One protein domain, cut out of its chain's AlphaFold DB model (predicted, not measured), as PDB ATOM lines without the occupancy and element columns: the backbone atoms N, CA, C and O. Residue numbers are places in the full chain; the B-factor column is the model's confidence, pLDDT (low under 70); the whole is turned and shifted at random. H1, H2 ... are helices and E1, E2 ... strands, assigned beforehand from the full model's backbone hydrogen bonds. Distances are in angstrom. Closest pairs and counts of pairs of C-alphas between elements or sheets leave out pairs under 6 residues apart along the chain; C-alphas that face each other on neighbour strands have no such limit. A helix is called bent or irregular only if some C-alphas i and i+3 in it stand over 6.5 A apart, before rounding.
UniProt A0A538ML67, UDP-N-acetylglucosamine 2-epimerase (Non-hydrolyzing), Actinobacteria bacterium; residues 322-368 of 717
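This is residues 322 to 368 of the 717 residues of the protein "UDP-N-acetylglucosamine 2-epimerase (Non-hydrolyzing)" of Actinobacteria bacterium (UniProt A0A538ML67). Two short parallel strands, E1 and E2, run side by side as a small ladder; helix H1 packs over it, mostly on E2, and helix H2 lies near the end where E2 begins, about perpendicular to H1. The chain passes from E1 through both helices and back to E2, a strand-helix-strand unit, that is, two parallel neighbour strands with helices between them, here with a right-handed crossover. The printed part has 47 residues with two named helices and two named strands, in the order E1, H1, H2, E2; the sheet's order is E1, E2, all parallel, and the class is mixed, helices and strands. The whole is compact, with a radius of gyration of the C-alphas of 10.0 A, and its rounded outline spans 24 by 23 by 16 A.

Begin with the sheet. Find C-alpha 325 at (-19.188, 16.408, 33.611); from there E1, residues 325 to 328, runs 9.6 A from its first to its last C-alpha, falling in x to C-alpha 328 at (-27.995, 18.042, 30.108). Now look near the end of the printed part for E2, residues 362 to 365, which runs 10.4 A and ends at C-alpha 365 at (-27.172, 23.052, 30.818); its x falls too. Between the two strands in the chain come the helices. H1 covers residues 332 to 339, from Pro 332 to Asn 339, and measures 10.5 A; its C-alpha 332 is at (-34.790, 24.590, 33.582). H2, residues 350 to 358, from Ser 350 to Asp 358, is the longest helix by residues and measures 12.2 A.

Start between E1 and E2, which are parallel neighbours with 20 degrees between their directions. The C-alphas of Leu 327 and Ala 364 face each other at 4.5 A, and those of Val 325 and Leu 362 at 4.9 A. In the backbone, look for N 327 and O 363 at 2.8 A and for N 363 and O 325 at 3.1 A, both within hydrogen-bond range. Step outward from E2 to H1: 7 pairs of their C-alphas are within 8 A, and the closest are those of Val 335 and Ala 364, 5.2 A apart. From H1 to E1 there are 2 such pairs, and the closest C-alphas, those of Val 328 and Val 335, are 7.8 A apart. H2 comes nearest to E2 at the C-alphas of Leu 356 and Leu 362, 5.3 A apart, with 3 pairs within 8 A. E1 and H2 are apart. The two helices are close but not clearly touching, with the closest C-alphas, those of Leu 338 and Val 353, 7.2 A apart. Their lines stand about perpendicular, at 75 degrees. In H1 and H2 every O i to N i+4 pair is within hydrogen-bond range. Neither helix is bent.

The C-alphas farthest apart in the domain are those of Gly 322 and Glu 333, at 27.5 A. Find C-alpha 322 at (-10.319, 13.603, 36.016) and C-alpha 368 at (-27.590, 19.766, 23.715); these first and last printed C-alphas are 22.1 A apart. The printed part has no cut. The links from E1 to H1 and from H2 to E2 are tight, with 3 residues each, and the link from H1 to H2 is short, with 10 residues; no link is long. In the B-factor column the mean pLDDT of the printed part is 90.0, and you will find low confidence, under 70, at residues 322 and 346 of this predicted model.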
ATOM      1  N   GLY A 322     -10.762  13.209  37.367       56.12
ATOM      2  CA  GLY A 322     -10.319  13.603  36.016       56.12
ATOM      3  C   GLY A 322     -11.429  14.101  35.093       56.12
ATOM      4  O   GLY A 322     -11.246  15.081  34.373       56.12
ATOM      5  N   HIS A 323     -12.602  13.466  35.129       77.50
ATOM      6  CA  HIS A 323     -13.649  13.798  34.165       77.50
ATOM      7  C   HIS A 323     -14.340  15.105  34.536       77.50
ATOM      8  O   HIS A 323     -14.681  15.330  35.704       77.50
ATOM      9  N   SER A 324     -14.521  15.953  33.527       88.38
ATOM     10  CA  SER A 324     -15.421  17.101  33.578       88.38
ATOM     11  C   SER A 324     -16.789  16.640  33.092       88.38
ATOM     12  O   SER A 324     -16.893  16.042  32.023       88.38
ATOM     13  N   VAL A 325     -17.831  16.886  33.880       93.06
ATOM     14  CA  VAL A 325     -19.188  16.408  33.611       93.06
ATOM     15  C   VAL A 325     -20.085  17.575  33.224       93.06
ATOM     16  O   VAL A 325     -20.170  18.583  33.926       93.06
ATOM     17  N   VAL A 326     -20.794  17.405  32.110       95.12
ATOM     18  CA  VAL A 326     -21.877  18.290  31.685       95.12
ATOM     19  C   VAL A 326     -23.187  17.529  31.834       95.12
ATOM     20  O   VAL A 326     -23.395  16.514  31.174       95.12
ATOM     21  N   LEU A 327     -24.060  18.009  32.716       95.56
ATOM     22  CA  LEU A 327     -25.409  17.479  32.881       95.56
ATOM     23  C   LEU A 327     -26.353  18.221  31.936       95.56
ATOM     24  O   LEU A 327     -26.500  19.437  32.038       95.56
ATOM     25  N   VAL A 328     -26.995  17.491  31.028       95.38
ATOM     26  CA  VAL A 328     -27.995  18.042  30.108       95.38
ATOM     27  C   VAL A 328     -29.375  17.567  30.553       95.38
ATOM     28  O   VAL A 328     -29.615  16.363  30.628       95.38
ATOM     29  N   ASP A 329     -30.277  18.498  30.857       94.19
ATOM     30  CA  ASP A 329     -31.677  18.204  31.198       94.19
ATOM     31  C   ASP A 329     -32.584  19.208  30.468       94.19
ATOM     32  O   ASP A 329     -32.172  20.322  30.157       94.19
ATOM     33  N   VAL A 330     -33.822  18.817  30.178       93.00
ATOM     34  CA  VAL A 330     -34.827  19.683  29.543       93.00
ATOM     35  C   VAL A 330     -35.589  20.539  30.558       93.00
ATOM     36  O   VAL A 330     -36.356  21.415  30.162       93.00
ATOM     37  N   GLN A 331     -35.422  20.286  31.861       94.12
ATOM     38  CA  GLN A 331     -36.094  21.000  32.947       94.12
ATOM     39  C   GLN A 331     -35.228  22.161  33.464       94.12
ATOM     40  O   GLN A 331     -34.259  21.912  34.191       94.12
ATOM     41  N   PRO A 332     -35.594  23.432  33.184       95.31
ATOM     42  CA  PRO A 332     -34.790  24.590  33.582       95.31
ATOM     43  C   PRO A 332     -34.577  24.674  35.094       95.31
ATOM     44  O   PRO A 332     -33.479  24.961  35.548       95.31
ATOM     45  N   GLU A 333     -35.603  24.339  35.879       95.31
ATOM     46  CA  GLU A 333     -35.540  24.381  37.341       95.31
ATOM     47  C   GLU A 333     -34.441  23.465  37.903       95.31
ATOM     48  O   GLU A 333     -33.685  23.878  38.781       95.31
ATOM     49  N   ARG A 334     -34.290  22.250  37.357       94.12
ATOM     50  CA  ARG A 334     -33.252  21.295  37.784       94.12
ATOM     51  C   ARG A 334     -31.854  21.771  37.415       94.12
ATOM     52  O   ARG A 334     -30.940  21.664  38.228       94.12
ATOM     53  N   VAL A 335     -31.703  22.315  36.207       95.94
ATOM     54  CA  VAL A 335     -30.444  22.907  35.736       95.94
ATOM     55  C   VAL A 335     -30.037  24.077  36.633       95.94
ATOM     56  O   VAL A 335     -28.892  24.142  37.083       95.94
ATOM     57  N   ASP A 336     -30.980  24.960  36.957       96.31
ATOM     58  CA  ASP A 336     -30.737  26.117  37.816       96.31
ATOM     59  C   ASP A 336     -30.393  25.707  39.254       96.31
ATOM     60  O   ASP A 336     -29.495  26.298  39.850       96.31
ATOM     61  N   MET A 337     -31.073  24.702  39.820       94.88
ATOM     62  CA  MET A 337     -30.740  24.146  41.141       94.88
ATOM     63  C   MET A 337     -29.309  23.607  41.172       94.88
ATOM     64  O   MET A 337     -28.516  24.014  42.022       94.88
ATOM     65  N   LEU A 338     -28.952  22.756  40.206       94.94
ATOM     66  CA  LEU A 338     -27.614  22.177  40.136       94.94
ATOM     67  C   LEU A 338     -26.553  23.263  40.000       94.94
ATOM     68  O   LEU A 338     -25.601  23.251  40.764       94.94
ATOM     69  N   ASN A 339     -26.737  24.258  39.131       95.56
ATOM     70  CA  ASN A 339     -25.775  25.353  38.976       95.56
ATOM     71  C   ASN A 339     -25.665  26.274  40.212       95.56
ATOM     72  O   ASN A 339     -24.698  27.026  40.322       95.56
ATOM     73  N   ARG A 340     -26.608  26.208  41.166       95.62
ATOM     74  CA  ARG A 340     -26.495  26.848  42.494       95.62
ATOM     75  C   ARG A 340     -25.820  25.966  43.552       95.62
ATOM     76  O   ARG A 340     -25.643  26.412  44.686       95.62
ATOM     77  N   GLY A 341     -25.433  24.739  43.206       94.00
ATOM     78  CA  GLY A 341     -24.914  23.751  44.151       94.00
ATOM     79  C   GLY A 341     -26.003  23.058  44.969       94.00
ATOM     80  O   GLY A 341     -25.712  22.511  46.027       94.00
ATOM     81  N   GLU A 342     -27.260  23.096  44.522       93.56
ATOM     82  CA  GLU A 342     -28.396  22.472  45.205       93.56
ATOM     83  C   GLU A 342     -28.707  21.114  44.562       93.56
ATOM     84  O   GLU A 342     -29.060  21.026  43.384       93.56
ATOM     85  N   SER A 343     -28.600  20.035  45.341       89.94
ATOM     86  CA  SER A 343     -28.977  18.694  44.887       89.94
ATOM     87  C   SER A 343     -30.473  18.447  45.087       89.94
ATOM     88  O   SER A 343     -30.995  18.605  46.192       89.94
ATOM     89  N   TYR A 344     -31.152  17.995  44.032       84.19
ATOM     90  CA  TYR A 344     -32.515  17.455  44.104       84.19
ATOM     91  C   TYR A 344     -32.545  15.919  44.214       84.19
ATOM     92  O   TYR A 344     -33.622  15.329  44.313       84.19
ATOM     93  N   VAL A 345     -31.382  15.260  44.174       81.81
ATOM     94  CA  VAL A 345     -31.256  13.801  44.245       81.81
ATOM     95  C   VAL A 345     -30.981  13.403  45.696       81.81
ATOM     96  O   VAL A 345     -30.046  13.901  46.314       81.81
ATOM     97  N   GLY A 346     -31.821  12.535  46.266       67.88
ATOM     98  CA  GLY A 346     -31.851  12.293  47.713       67.88
ATOM     99  C   GLY A 346     -30.596  11.648  48.311       67.88
ATOM    100  O   GLY A 346     -30.324  11.857  49.490       67.88
ATOM    101  N   ASP A 347     -29.842  10.886  47.525       70.69
ATOM    102  CA  ASP A 347     -28.597  10.209  47.912       70.69
ATOM    103  C   ASP A 347     -27.329  10.987  47.517       70.69
ATOM    104  O   ASP A 347     -26.218  10.536  47.790       70.69
ATOM    105  N   VAL A 348     -27.478  12.184  46.936       82.19
ATOM    106  CA  VAL A 348     -26.366  13.078  46.591       82.19
ATOM    107  C   VAL A 348     -26.478  14.362  47.402       82.19
ATOM    108  O   VAL A 348     -27.455  15.105  47.295       82.19
ATOM    109  N   SER A 349     -25.465  14.653  48.218       86.62
ATOM    110  CA  SER A 349     -25.469  15.854  49.054       86.62
ATOM    111  C   SER A 349     -25.269  17.130  48.221       86.62
ATOM    112  O   SER A 349     -24.529  17.143  47.237       86.62
ATOM    113  N   SER A 350     -25.899  18.234  48.639       91.00
ATOM    114  CA  SER A 350     -25.667  19.551  48.016       91.00
ATOM    115  C   SER A 350     -24.221  20.032  48.207       91.00
ATOM    116  O   SER A 350     -23.675  20.709  47.344       91.00
ATOM    117  N   GLU A 351     -23.571  19.634  49.304       91.12
ATOM    118  CA  GLU A 351     -22.155  19.924  49.558       91.12
ATOM    119  C   GLU A 351     -21.259  19.317  48.470       91.12
ATOM    120  O   GLU A 351     -20.486  20.038  47.846       91.12
ATOM    121  N   SER A 352     -21.456  18.037  48.140       86.44
ATOM    122  CA  SER A 352     -20.696  17.360  47.082       86.44
ATOM    123  C   SER A 352     -20.926  17.977  45.696       86.44
ATOM    124  O   SER A 352     -19.987  18.104  44.912       86.44
ATOM    125  N   VAL A 353     -22.162  18.384  45.380       91.12
ATOM    126  CA  VAL A 353     -22.464  19.080  44.114       91.12
ATOM    127  C   VAL A 353     -21.724  20.417  44.052       91.12
ATOM    128  O   VAL A 353     -21.100  20.732  43.037       91.12
ATOM    129  N   LYS A 354     -21.758  21.184  45.146       92.19
ATOM    130  CA  LYS A 354     -21.084  22.478  45.246       92.19
ATOM    131  C   LYS A 354     -19.570  22.361  45.088       92.19
ATOM    132  O   LYS A 354     -18.994  23.114  44.310       92.19
ATOM    133  N   GLU A 355     -18.940  21.397  45.754       89.62
ATOM    134  CA  GLU A 355     -17.500  21.149  45.619       89.62
ATOM    135  C   GLU A 355     -17.091  20.896  44.162       89.62
ATOM    136  O   GLU A 355     -16.097  21.448  43.690       89.62
ATOM    137  N   LEU A 356     -17.870  20.102  43.418       88.62
ATOM    138  CA  LEU A 356     -17.583  19.803  42.013       88.62
ATOM    139  C   LEU A 356     -17.767  21.020  41.090       88.62
ATOM    140  O   LEU A 356     -17.019  21.163  40.120       88.62
ATOM    141  N   LEU A 357     -18.728  21.898  41.386       90.75
ATOM    142  CA  LEU A 357     -18.926  23.161  40.661       90.75
ATOM    143  C   LEU A 357     -17.788  24.144  40.918       90.75
ATOM    144  O   LEU A 357     -17.247  24.708  39.970       90.75
ATOM    145  N   ASP A 358     -17.391  24.309  42.182       89.44
ATOM    146  CA  ASP A 358     -16.303  25.208  42.580       89.44
ATOM    147  C   ASP A 358     -14.960  24.764  41.965       89.44
ATOM    148  O   ASP A 358     -14.111  25.592  41.633       89.44
ATOM    149  N   GLN A 359     -14.791  23.456  41.736       87.00
ATOM    150  CA  GLN A 359     -13.653  22.875  41.013       87.00
ATOM    151  C   GLN A 359     -13.758  22.998  39.479       87.00
ATOM    152  O   GLN A 359     -12.822  22.615  38.776       87.00
ATOM    153  N   GLY A 360     -14.880  23.485  38.936       88.19
ATOM    154  CA  GLY A 360     -15.134  23.559  37.492       88.19
ATOM    155  C   GLY A 360     -15.326  22.196  36.818       88.19
ATOM    156  O   GLY A 360     -15.182  22.082  35.602       88.19
ATOM    157  N   ARG A 361     -15.626  21.151  37.598       88.00
ATOM    158  CA  ARG A 361     -15.722  19.756  37.139       88.00
ATOM    159  C   ARG A 361     -17.147  19.289  36.882       88.00
ATOM    160  O   ARG A 361     -17.342  18.217  36.318       88.00
ATOM    161  N   LEU A 362     -18.127  20.081  37.290       93.12
ATOM    162  CA  LEU A 362     -19.539  19.854  37.039       93.12
ATOM    163  C   LEU A 362     -20.152  21.141  36.502       93.12
ATOM    164  O   LEU A 362     -19.810  22.226  36.957       93.12
ATOM    165  N   ARG A 363     -21.079  21.018  35.559       94.25
ATOM    166  CA  ARG A 363     -22.032  22.076  35.207       94.25
ATOM    167  C   ARG A 363     -23.300  21.462  34.639       94.25
ATOM    168  O   ARG A 363     -23.244  20.376  34.064       94.25
ATOM    169  N   ALA A 364     -24.417  22.168  34.754       96.25
ATOM    170  CA  ALA A 364     -25.679  21.776  34.138       96.25
ATOM    171  C   ALA A 364     -26.081  22.752  33.021       96.25
ATOM    172  O   ALA A 364     -25.805  23.951  33.105       96.25
ATOM    173  N   THR A 365     -26.738  22.256  31.973       96.94
ATOM    174  CA  THR A 365     -27.172  23.052  30.818       96.94
ATOM    175  C   THR A 365     -28.465  22.511  30.206       96.94
ATOM    176  O   THR A 365     -28.787  21.333  30.340       96.94
ATOM    177  N   LEU A 366     -29.194  23.386  29.510       96.25
ATOM    178  CA  LEU A 366     -30.308  23.023  28.623       96.25
ATOM    179  C   LEU A 366     -29.830  22.759  27.181       96.25
ATOM    180  O   LEU A 366     -30.598  22.288  26.344       96.25
ATOM    181  N   ASP A 367     -28.584  23.126  26.870       95.00
ATOM    182  CA  ASP A 367     -28.046  23.110  25.513       95.00
ATOM    183  C   ASP A 367     -27.428  21.753  25.159       95.00
ATOM    184  O   ASP A 367     -26.368  21.376  25.663       95.00
ATOM    185  N   TYR A 368     -28.083  21.034  24.248       93.56
ATOM    186  CA  TYR A 368     -27.590  19.766  23.715       93.56
ATOM    187  C   TYR A 368     -26.334  19.925  22.849       93.56
ATOM    188  O   TYR A 368     -25.610  18.944  22.684       93.56
TER     189      TYR A 368